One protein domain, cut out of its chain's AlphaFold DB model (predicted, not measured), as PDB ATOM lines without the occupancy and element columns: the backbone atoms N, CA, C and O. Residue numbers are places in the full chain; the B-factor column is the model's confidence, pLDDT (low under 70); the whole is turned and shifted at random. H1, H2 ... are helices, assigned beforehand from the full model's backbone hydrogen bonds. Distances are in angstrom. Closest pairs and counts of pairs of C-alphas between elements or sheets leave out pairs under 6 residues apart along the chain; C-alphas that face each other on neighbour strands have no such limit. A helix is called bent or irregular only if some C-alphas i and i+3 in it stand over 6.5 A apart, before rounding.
ATOM      1  N   TRP A1054     -39.003  31.595  38.993       90.44
ATOM      2  CA  TRP A1054     -40.311  31.165  39.475       90.44
ATOM      3  C   TRP A1054     -40.609  29.667  39.282       90.44
ATOM      4  O   TRP A1054     -41.763  29.258  39.419       90.44
ATOM      5  N   THR A1055     -39.604  28.823  39.001       85.06
ATOM      6  CA  THR A1055     -39.791  27.361  38.842       85.06
ATOM      7  C   THR A1055     -40.310  26.691  40.109       85.06
ATOM      8  O   THR A1055     -41.102  25.754  40.033       85.06
ATOM      9  N   ARG A1056     -39.860  27.160  41.277       87.62
ATOM     10  CA  ARG A1056     -40.277  26.671  42.594       87.62
ATOM     11  C   ARG A1056     -40.909  27.786  43.407       87.62
ATOM     12  O   ARG A1056     -40.576  28.953  43.212       87.62
ATOM     13  N   ALA A1057     -41.746  27.402  44.367       87.25
ATOM     14  CA  ALA A1057     -42.269  28.342  45.342       87.25
ATOM     15  C   ALA A1057     -41.130  29.031  46.108       87.25
ATOM     16  O   ALA A1057     -40.158  28.385  46.518       87.25
ATOM     17  N   ARG A1058     -41.265  30.349  46.263       87.75
ATOM     18  CA  ARG A1058     -40.292  31.225  46.919       87.75
ATOM     19  C   ARG A1058     -40.882  31.781  48.204       87.75
ATOM     20  O   ARG A1058     -42.053  32.159  48.228       87.75
ATOM     21  N   ALA A1059     -40.075  31.812  49.257       83.38
ATOM     22  CA  ALA A1059     -40.450  32.461  50.506       83.38
ATOM     23  C   ALA A1059     -40.243  33.984  50.415       83.38
ATOM     24  O   ALA A1059     -39.469  34.463  49.585       83.38
ATOM     25  N   VAL A1060     -40.926  34.746  51.272       80.06
ATOM     26  CA  VAL A1060     -40.810  36.216  51.320       80.06
ATOM     27  C   VAL A1060     -39.383  36.636  51.677       80.06
ATOM     28  O   VAL A1060     -38.849  37.595  51.129       80.06
ATOM     29  N   GLU A1061     -38.735  35.868  52.549       82.88
ATOM     30  CA  GLU A1061     -37.383  36.106  53.041       82.88
ATOM     31  C   GLU A1061     -36.313  35.913  51.954       82.88
ATOM     32  O   GLU A1061     -35.203  36.419  52.104       82.88
ATOM     33  N   GLU A1062     -36.627  35.207  50.855       83.50
ATOM     34  CA  GLU A1062     -35.713  35.071  49.708       83.50
ATOM     35  C   GLU A1062     -35.576  36.397  48.934       83.50
ATOM     36  O   GLU A1062     -34.519  36.654  48.354       83.50
ATOM     37  N   PHE A1063     -36.618  37.241  48.941       85.44
ATOM     38  CA  PHE A1063     -36.671  38.506  48.200       85.44
ATOM     39  C   PHE A1063     -37.410  39.600  48.997       85.44
ATOM     40  O   PHE A1063     -38.528  39.993  48.637       85.44
ATOM     41  N   PRO A1064     -36.809  40.124  50.081       83.06
ATOM     42  CA  PRO A1064     -37.443  41.138  50.926       83.06
ATOM     43  C   PRO A1064     -37.707  42.469  50.199       83.06
ATOM     44  O   PRO A1064     -38.430  43.322  50.712       83.06
ATOM     45  N   GLU A1065     -37.142  42.668  49.007       87.19
ATOM     46  CA  GLU A1065     -37.334  43.862  48.184       87.19
ATOM     47  C   GLU A1065     -38.660  43.863  47.433       87.19
ATOM     48  O   GLU A1065     -39.134  44.947  47.108       87.19
ATOM     49  N   LEU A1066     -39.270  42.697  47.170       88.62
ATOM     50  CA  LEU A1066     -40.458  42.589  46.311       88.62
ATOM     51  C   LEU A1066     -41.587  43.572  46.666       88.62
ATOM     52  O   LEU A1066     -42.146  44.163  45.744       88.62
ATOM     53  N   PRO A1067     -41.919  43.826  47.951       88.31
ATOM     54  CA  PRO A1067     -42.929  44.822  48.295       88.31
ATOM     55  C   PRO A1067     -42.587  46.241  47.804       88.31
ATOM     56  O   PRO A1067     -43.485  47.038  47.547       88.31
ATOM     57  N   ARG A1068     -41.307  46.579  47.651       88.12
ATOM     58  CA  ARG A1068     -40.834  47.909  47.241       88.12
ATOM     59  C   ARG A1068     -40.683  48.063  45.727       88.12
ATOM     60  O   ARG A1068     -40.516  49.190  45.266       88.12
ATOM     61  N   LEU A1069     -40.730  46.969  44.963       89.00
ATOM     62  CA  LEU A1069     -40.534  47.003  43.513       89.00
ATOM     63  C   LEU A1069     -41.815  47.463  42.798       89.00
ATOM     64  O   LEU A1069     -42.895  46.974  43.146       89.00
ATOM     65  N   PRO A1070     -41.723  48.368  41.803       89.06
ATOM     66  CA  PRO A1070     -42.879  48.771  41.006       89.06
ATOM     67  C   PRO A1070     -43.435  47.589  40.214       89.06
ATOM     68  O   PRO A1070     -42.734  46.604  39.958       89.06
ATOM     69  N   ALA A1071     -44.703  47.680  39.812       88.94
ATOM     70  CA  ALA A1071     -45.283  46.690  38.917       88.94
ATOM     71  C   ALA A1071     -44.503  46.643  37.591       88.94
ATOM     72  O   ALA A1071     -44.008  47.653  37.093       88.94
ATOM     73  N   GLY A1072     -44.365  45.445  37.032       88.75
ATOM     74  CA  GLY A1072     -43.632  45.230  35.792       88.75
ATOM     75  C   GLY A1072     -43.590  43.758  35.409       88.75
ATOM     76  O   GLY A1072     -44.311  42.932  35.975       88.75
ATOM     77  N   VAL A1073     -42.698  43.415  34.478       89.19
ATOM     78  CA  VAL A1073     -42.578  42.055  33.918       89.19
ATOM     79  C   VAL A1073     -42.385  40.996  35.008       89.19
ATOM     80  O   VAL A1073     -42.940  39.904  34.909       89.19
ATOM     81  N   TRP A1074     -41.657  41.313  36.084       91.81
ATOM     82  CA  TRP A1074     -41.444  40.375  37.189       91.81
ATOM     83  C   TRP A1074     -42.756  39.936  37.850       91.81
ATOM     84  O   TRP A1074     -42.900  38.754  38.165       91.81
ATOM     85  N   LEU A1075     -43.708  40.862  38.026       93.44
ATOM     86  CA  LEU A1075     -44.997  40.591  38.654       93.44
ATOM     87  C   LEU A1075     -45.860  39.741  37.726       93.44
ATOM     88  O   LEU A1075     -46.471  38.775  38.170       93.44
ATOM     89  N   GLU A1076     -45.875  40.050  36.430       92.06
ATOM     90  CA  GLU A1076     -46.609  39.256  35.439       92.06
ATOM     91  C   GLU A1076     -46.101  37.817  35.389       92.06
ATOM     92  O   GLU A1076     -46.890  36.873  35.456       92.06
ATOM     93  N   GLN A1077     -44.777  37.651  35.348       92.12
ATOM     94  CA  GLN A1077     -44.136  36.341  35.367       92.12
ATOM     95  C   GLN A1077     -44.399  35.612  36.686       92.12
ATOM     96  O   GLN A1077     -44.700  34.420  36.664       92.12
ATOM     97  N   LEU A1078     -44.353  36.307  37.827       92.75
ATOM     98  CA  LEU A1078     -44.686  35.723  39.123       92.75
ATOM     99  C   LEU A1078     -46.138  35.227  39.145       92.75
ATOM    100  O   LEU A1078     -46.383  34.073  39.491       92.75
ATOM    101  N   LEU A1079     -47.107  36.067  38.774       92.81
ATOM    102  CA  LEU A1079     -48.532  35.727  38.832       92.81
ATOM    103  C   LEU A1079     -48.916  34.620  37.842       92.81
ATOM    104  O   LEU A1079     -49.775  33.803  38.170       92.81
ATOM    105  N   ASP A1080     -48.288  34.557  36.665       90.94
ATOM    106  CA  ASP A1080     -48.504  33.483  35.688       90.94
ATOM    107  C   ASP A1080     -47.867  32.162  36.142       90.94
ATOM    108  O   ASP A1080     -48.539  31.134  36.236       90.94
ATOM    109  N   LYS A1081     -46.571  32.180  36.479       89.06
ATOM    110  CA  LYS A1081     -45.804  30.962  36.787       89.06
ATOM    111  C   LYS A1081     -46.157  30.374  38.150       89.06
ATOM    112  O   LYS A1081     -46.155  29.151  38.300       89.06
ATOM    113  N   SER A1082     -46.535  31.210  39.119       90.56
ATOM    114  CA  SER A1082     -46.948  30.743  40.447       90.56
ATOM    115  C   SER A1082     -48.263  29.961  40.447       90.56
ATOM    116  O   SER A1082     -48.533  29.264  41.422       90.56
ATOM    117  N   ARG A1083     -49.056  29.976  39.362       89.00
ATOM    118  CA  ARG A1083     -50.302  29.187  39.235       89.00
ATOM    119  C   ARG A1083     -50.118  27.687  39.444       89.00
ATOM    120  O   ARG A1083     -51.068  26.999  39.801       89.00
ATOM    121  N   HIS A1084     -48.909  27.186  39.213       87.75
ATOM    122  CA  HIS A1084     -48.563  25.775  39.375       87.75
ATOM    123  C   HIS A1084     -47.907  25.455  40.727       87.75
ATOM    124  O   HIS A1084     -47.551  24.304  40.969       87.75
ATOM    125  N   TRP A1085     -47.707  26.452  41.594       91.31
ATOM    126  CA  TRP A1085     -47.167  26.245  42.936       91.31
ATOM    127  C   TRP A1085     -48.221  25.649  43.877       91.31
ATOM    128  O   TRP A1085     -49.421  25.691  43.610       91.31
ATOM    129  N   GLU A1086     -47.773  25.127  45.021       88.50
ATOM    130  CA  GLU A1086     -48.673  24.754  46.115       88.50
ATOM    131  C   GLU A1086     -49.491  25.976  46.575       88.50
ATOM    132  O   GLU A1086     -48.923  27.047  46.816       88.50
ATOM    133  N   ALA A1087     -50.810  25.807  46.734       85.69
ATOM    134  CA  ALA A1087     -51.748  26.890  47.052       85.69
ATOM    135  C   ALA A1087     -51.315  27.701  48.283       85.69
ATOM    136  O   ALA A1087     -51.272  28.931  48.238       85.69
ATOM    137  N   ARG A1088     -50.879  27.023  49.353       85.50
ATOM    138  CA  ARG A1088     -50.386  27.667  50.577       85.50
ATOM    139  C   ARG A1088     -49.151  28.538  50.333       85.50
ATOM    140  O   ARG A1088     -49.068  29.644  50.863       85.50
ATOM    141  N   ALA A1089     -48.193  28.053  49.546       85.94
ATOM    142  CA  ALA A1089     -46.948  28.771  49.286       85.94
ATOM    143  C   ALA A1089     -47.181  29.991  48.382       85.94
ATOM    144  O   ALA A1089     -46.665  31.076  48.655       85.94
ATOM    145  N   ARG A1090     -48.033  29.841  47.360       90.06
ATOM    146  CA  ARG A1090     -48.478  30.954  46.516       90.06
ATOM    147  C   ARG A1090     -49.235  32.004  47.325       90.06
ATOM    148  O   ARG A1090     -48.902  33.182  47.235       90.06
ATOM    149  N   ARG A1091     -50.200  31.581  48.151       87.62
ATOM    150  CA  ARG A1091     -50.986  32.467  49.023       87.62
ATOM    151  C   ARG A1091     -50.103  33.216  50.018       87.62
ATOM    152  O   ARG A1091     -50.354  34.388  50.255       87.62
ATOM    153  N   SER A1092     -49.048  32.586  50.537       87.81
ATOM    154  CA  SER A1092     -48.072  33.244  51.415       87.81
ATOM    155  C   SER A1092     -47.377  34.423  50.721       87.81
ATOM    156  O   SER A1092     -47.462  35.555  51.197       87.81
ATOM    157  N   LEU A1093     -46.754  34.197  49.556       89.94
ATOM    158  CA  LEU A1093     -46.023  35.251  48.843       89.94
ATOM    159  C   LEU A1093     -46.964  36.315  48.260       89.94
ATOM    160  O   LEU A1093     -46.764  37.505  48.488       89.94
ATOM    161  N   VAL A1094     -48.016  35.903  47.546       92.06
ATOM    162  CA  VAL A1094     -49.004  36.827  46.957       92.06
ATOM    163  C   VAL A1094     -49.746  37.592  48.055       92.06
ATOM    164  O   VAL A1094     -49.955  38.794  47.925       92.06
ATOM    165  N   GLY A1095     -50.078  36.933  49.167       89.56
ATOM    166  CA  GLY A1095     -50.658  37.549  50.361       89.56
ATOM    167  C   GLY A1095     -49.743  38.585  50.999       89.56
ATOM    168  O   GLY A1095     -50.221  39.645  51.400       89.56
ATOM    169  N   HIS A1096     -48.437  38.320  51.056       88.00
ATOM    170  CA  HIS A1096     -47.456  39.289  51.534       88.00
ATOM    171  C   HIS A1096     -47.369  40.512  50.607       88.00
ATOM    172  O   HIS A1096     -47.420  41.646  51.078       88.00
ATOM    173  N   LEU A1097     -47.319  40.311  49.287       90.75
ATOM    174  CA  LEU A1097     -47.291  41.419  48.321       90.75
ATOM    175  C   LEU A1097     -48.584  42.239  48.345       90.75
ATOM    176  O   LEU A1097     -48.522  43.468  48.380       90.75
ATOM    177  N   ALA A1098     -49.740  41.576  48.423       89.25
ATOM    178  CA  ALA A1098     -51.029  42.238  48.585       89.25
ATOM    179  C   ALA A1098     -51.067  43.092  49.863       89.25
ATOM    180  O   ALA A1098     -51.566  44.212  49.832       89.25
ATOM    181  N   ARG A1099     -50.512  42.594  50.977       85.62
ATOM    182  CA  ARG A1099     -50.514  43.286  52.276       85.62
ATOM    183  C   ARG A1099     -49.527  44.435  52.389       85.62
ATOM    184  O   ARG A1099     -49.863  45.395  53.077       85.62
ATOM    185  N   TYR A1100     -48.335  44.319  51.809       85.62
ATOM    186  CA  TYR A1100     -47.196  45.171  52.171       85.62
ATOM    187  C   TYR A1100     -46.533  45.880  50.993       85.62
ATOM    188  O   TYR A1100     -45.612  46.664  51.221       85.62
ATOM    189  N   SER A1101     -46.955  45.632  49.747       88.00
ATOM    190  CA  SER A1101     -46.336  46.336  48.626       88.00
ATOM    191  C   SER A1101     -46.601  47.839  48.700       88.00
ATOM    192  O   SER A1101     -47.725  48.257  48.961       88.00
ATOM    193  N   LEU A1102     -45.580  48.660  48.452       83.50
ATOM    194  CA  LEU A1102     -45.693  50.118  48.369       83.50
ATOM    195  C   LEU A1102     -46.489  50.555  47.131       83.50
ATOM    196  O   LEU A1102     -47.161  51.585  47.165       83.50
ATOM    197  N   HIS A1103     -46.488  49.737  46.078       86.62
ATOM    198  CA  HIS A1103     -47.099  50.055  44.791       86.62
ATOM    199  C   HIS A1103     -48.529  49.527  44.709       86.62
ATOM    200  O   HIS A1103     -48.776  48.332  44.875       86.62
ATOM    201  N   GLU A1104     -49.482  50.421  44.442       83.81
ATOM    202  CA  GLU A1104     -50.913  50.095  44.421       83.81
ATOM    203  C   GLU A1104     -51.265  49.019  43.395       83.81
ATOM    204  O   GLU A1104     -51.995  48.084  43.722       83.81
ATOM    205  N   GLU A1105     -50.673  49.079  42.200       87.94
ATOM    206  CA  GLU A1105     -50.913  48.085  41.153       87.94
ATOM    207  C   GLU A1105     -50.485  46.674  41.590       87.94
ATOM    208  O   GLU A1105     -51.217  45.706  41.378       87.94
ATOM    209  N   VAL A1106     -49.331  46.546  42.259       90.25
ATOM    210  CA  VAL A1106     -48.855  45.256  42.785       90.25
ATOM    211  C   VAL A1106     -49.847  44.722  43.817       90.25
ATOM    212  O   VAL A1106     -50.248  43.560  43.741       90.25
ATOM    213  N   ARG A1107     -50.301  45.577  44.745       89.88
ATOM    214  CA  ARG A1107     -51.295  45.189  45.755       89.88
ATOM    215  C   ARG A1107     -52.600  44.729  45.128       89.88
ATOM    216  O   ARG A1107     -53.102  43.674  45.507       89.88
ATOM    217  N   GLY A1108     -53.121  45.506  44.180       86.88
ATOM    218  CA  GLY A1108     -54.377  45.232  43.490       86.88
ATOM    219  C   GLY A1108     -54.349  43.901  42.772       86.88
ATOM    220  O   GLY A1108     -55.150  43.021  43.072       86.88
ATOM    221  N   ARG A1109     -53.358  43.703  41.900       90.00
ATOM    222  CA  ARG A1109     -53.229  42.468  41.116       90.00
ATOM    223  C   ARG A1109     -53.012  41.242  42.000       90.00
ATOM    224  O   ARG A1109     -53.562  40.177  41.725       90.00
ATOM    225  N   CYS A1110     -52.234  41.367  43.077       91.50
ATOM    226  CA  CYS A1110     -52.073  40.280  44.041       91.50
ATOM    227  C   CYS A1110     -53.375  39.990  44.805       91.50
ATOM    228  O   CYS A1110     -53.721  38.824  44.989       91.50
ATOM    229  N   LEU A1111     -54.122  41.015  45.216       88.56
ATOM    230  CA  LEU A1111     -55.397  40.842  45.908       88.56
ATOM    231  C   LEU A1111     -56.483  40.242  45.005       88.56
ATOM    232  O   LEU A1111     -57.215  39.365  45.454       88.56
ATOM    233  N   GLU A1112     -56.563  40.648  43.738       88.19
ATOM    234  CA  GLU A1112     -57.472  40.048  42.755       88.19
ATOM    235  C   GLU A1112     -57.256  38.536  42.643       88.19
ATOM    236  O   GLU A1112     -58.217  37.766  42.654       88.19
ATOM    237  N   VAL A1113     -55.993  38.099  42.607       88.69
ATOM    238  CA  VAL A1113     -55.646  36.673  42.599       88.69
ATOM    239  C   VAL A1113     -56.130  35.976  43.873       88.69
ATOM    240  O   VAL A1113     -56.718  34.901  43.789       88.69
ATOM    241  N   LEU A1114     -55.951  36.593  45.046       87.94
ATOM    242  CA  LEU A1114     -56.417  36.028  46.320       87.94
ATOM    243  C   LEU A1114     -57.948  35.934  46.400       87.94
ATOM    244  O   LEU A1114     -58.472  34.985  46.980       87.94
ATOM    245  N   LEU A1115     -58.669  36.894  45.816       84.50
ATOM    246  CA  LEU A1115     -60.136  36.911  45.791       84.50
ATOM    247  C   LEU A1115     -60.731  35.919  44.786       84.50
ATOM    248  O   LEU A1115     -61.822  35.403  45.016       84.50
ATOM    249  N   GLN A1116     -60.020  35.626  43.694       83.69
ATOM    250  CA  GLN A1116     -60.401  34.593  42.722       83.69
ATOM    251  C   GLN A1116     -60.107  33.168  43.220       83.69
ATOM    252  O   GLN A1116     -60.697  32.209  42.719       83.69
ATOM    253  N   GLU A1117     -59.248  33.028  44.233       76.00
ATOM    254  CA  GLU A1117     -58.851  31.758  44.850       76.00
ATOM    255  C   GLU A1117     -59.336  31.647  46.315       76.00
ATOM    256  O   GLU A1117     -58.523  31.457  47.229       76.00
ATOM    257  N   PRO A1118     -60.657  31.743  46.599       59.53
ATOM    258  CA  PRO A1118     -61.173  31.580  47.951       59.53
ATOM    259  C   PRO A1118     -61.067  30.106  48.354       59.53
ATOM    260  O   PRO A1118     -61.980  29.303  48.148       59.53
ATOM    261  N   GLU A1119     -59.922  29.713  48.906       60.19
ATOM    262  CA  GLU A1119     -59.749  28.355  49.393       60.19
ATOM    263  C   GLU A1119     -60.613  28.131  50.642       60.19
ATOM    264  O   GLU A1119     -60.500  28.817  51.662       60.19
ATOM    265  N   ARG A1120     -61.500  27.138  50.524       47.38
ATOM    266  CA  ARG A1120     -62.252  26.500  51.604       47.38
ATOM    267  C   ARG A1120     -61.264  25.846  52.573       47.38
ATOM    268  O   ARG A1120     -61.032  24.642  52.492       47.38
ATOM    269  N   LEU A1121     -60.678  26.611  53.486       41.78
ATOM    270  CA  LEU A1121     -60.011  26.007  54.634       41.78
ATOM    271  C   LEU A1121     -61.077  25.253  55.451       41.78
ATOM    272  O   LEU A1121     -62.106  25.848  55.789       41.78
ATOM    273  N   PRO A1122     -60.897  23.951  55.744       37.00
ATOM    274  CA  PRO A1122     -61.767  23.266  56.683       37.00
ATOM    275  C   PRO A1122     -61.640  23.988  58.023       37.00
ATOM    276  O   PRO A1122     -60.547  24.101  58.575       37.00
ATOM    277  N   VAL A1123     -62.763  24.500  58.525       32.06
ATOM    278  CA  VAL A1123     -62.877  24.941  59.914       32.06
ATOM    279  C   VAL A1123     -62.490  23.731  60.764       32.06
ATOM    280  O   VAL A1123     -63.207  22.730  60.773       32.06
ATOM    281  N   ALA A1124     -61.310  23.770  61.388       32.97
ATOM    282  CA  ALA A1124     -60.970  22.800  62.418       32.97
ATOM    283  C   ALA A1124     -62.014  22.941  63.549       32.97
ATOM    284  O   ALA A1124     -62.378  24.079  63.858       32.97
ATOM    285  N   PRO A1125     -62.546  21.825  64.082       35.47
ATOM    286  CA  PRO A1125     -63.667  21.827  65.022       35.47
ATOM    287  C   PRO A1125     -63.376  22.550  66.338       35.47
ATOM    288  O   PRO A1125     -62.204  22.534  66.781       35.47
TER     289      PRO A1125
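This is residues 1054 to 1125 of the 1125 residues of an uncharacterized protein of Pyxidicoccus fallax (UniProt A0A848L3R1). Three helices form a small up-and-down bundle, each running against the one before it: H2 and H3 pack side by side as a helical hairpin, and H1 lies more loosely beside both, so that the three centres make a triangle. The long unnamed stretch of residues 1054 to 1072 covers the side of H1 and H2 away from H3, and residues 1120 to 1125 stick out as a free tail. The printed part has 72 residues with three named helices, H1, H2 and H3 in that order, and no named strand; the class is all helix. It is compact, with a radius of gyration of the C-alphas of 12.2 A, yet elongated in outline with its tail, spanning 41 by 25 by 21 A.

The longest helix, H2, holds residues 1087 to 1100 and measures 19.5 A from first to last C-alpha, beginning at C-alpha 1087 (-51.748, 26.890, 47.052). H3, residues 1104 to 1116, measures 18.3 A and ends at C-alpha 1116 (-60.401, 34.593, 42.722). H1, residues 1073 to 1084, measures 18.2 A and begins at C-alpha 1073 (-42.578, 42.055, 33.918). H1 is neither bent nor irregular, but only just: C-alphas 1081 and 1084 are 6.4 A apart.

H2 and H3 touch, their closest C-alphas being those of Ala 1098 and Arg 1107, 4.1 A apart. They run opposite ways at a shallow tilt of 34 degrees, only just short of steep. H1 is close to H2 but not clearly touching, with Ser 1082 and Arg 1090 the closest C-alphas at 6.3 A; they run opposite ways at a shallow tilt of 29 degrees. H1 is likewise close to H3 but not clearly touching, with Leu 1075 and Val 1106 the closest C-alphas at 7.3 A; they run the same way at a shallow tilt of 14 degrees. In H2 and H3 every O i to N i+4 pair is within hydrogen-bond range; in H1, 6 of 8 are.

The C-alphas farthest apart, those of Val 1073 and Pro 1125, are 42.7 A apart. The printed part has no cut, and both links between helices are tight. Mean pLDDT of the printed part is 82.9; residues 1118 to 1125 are under 70.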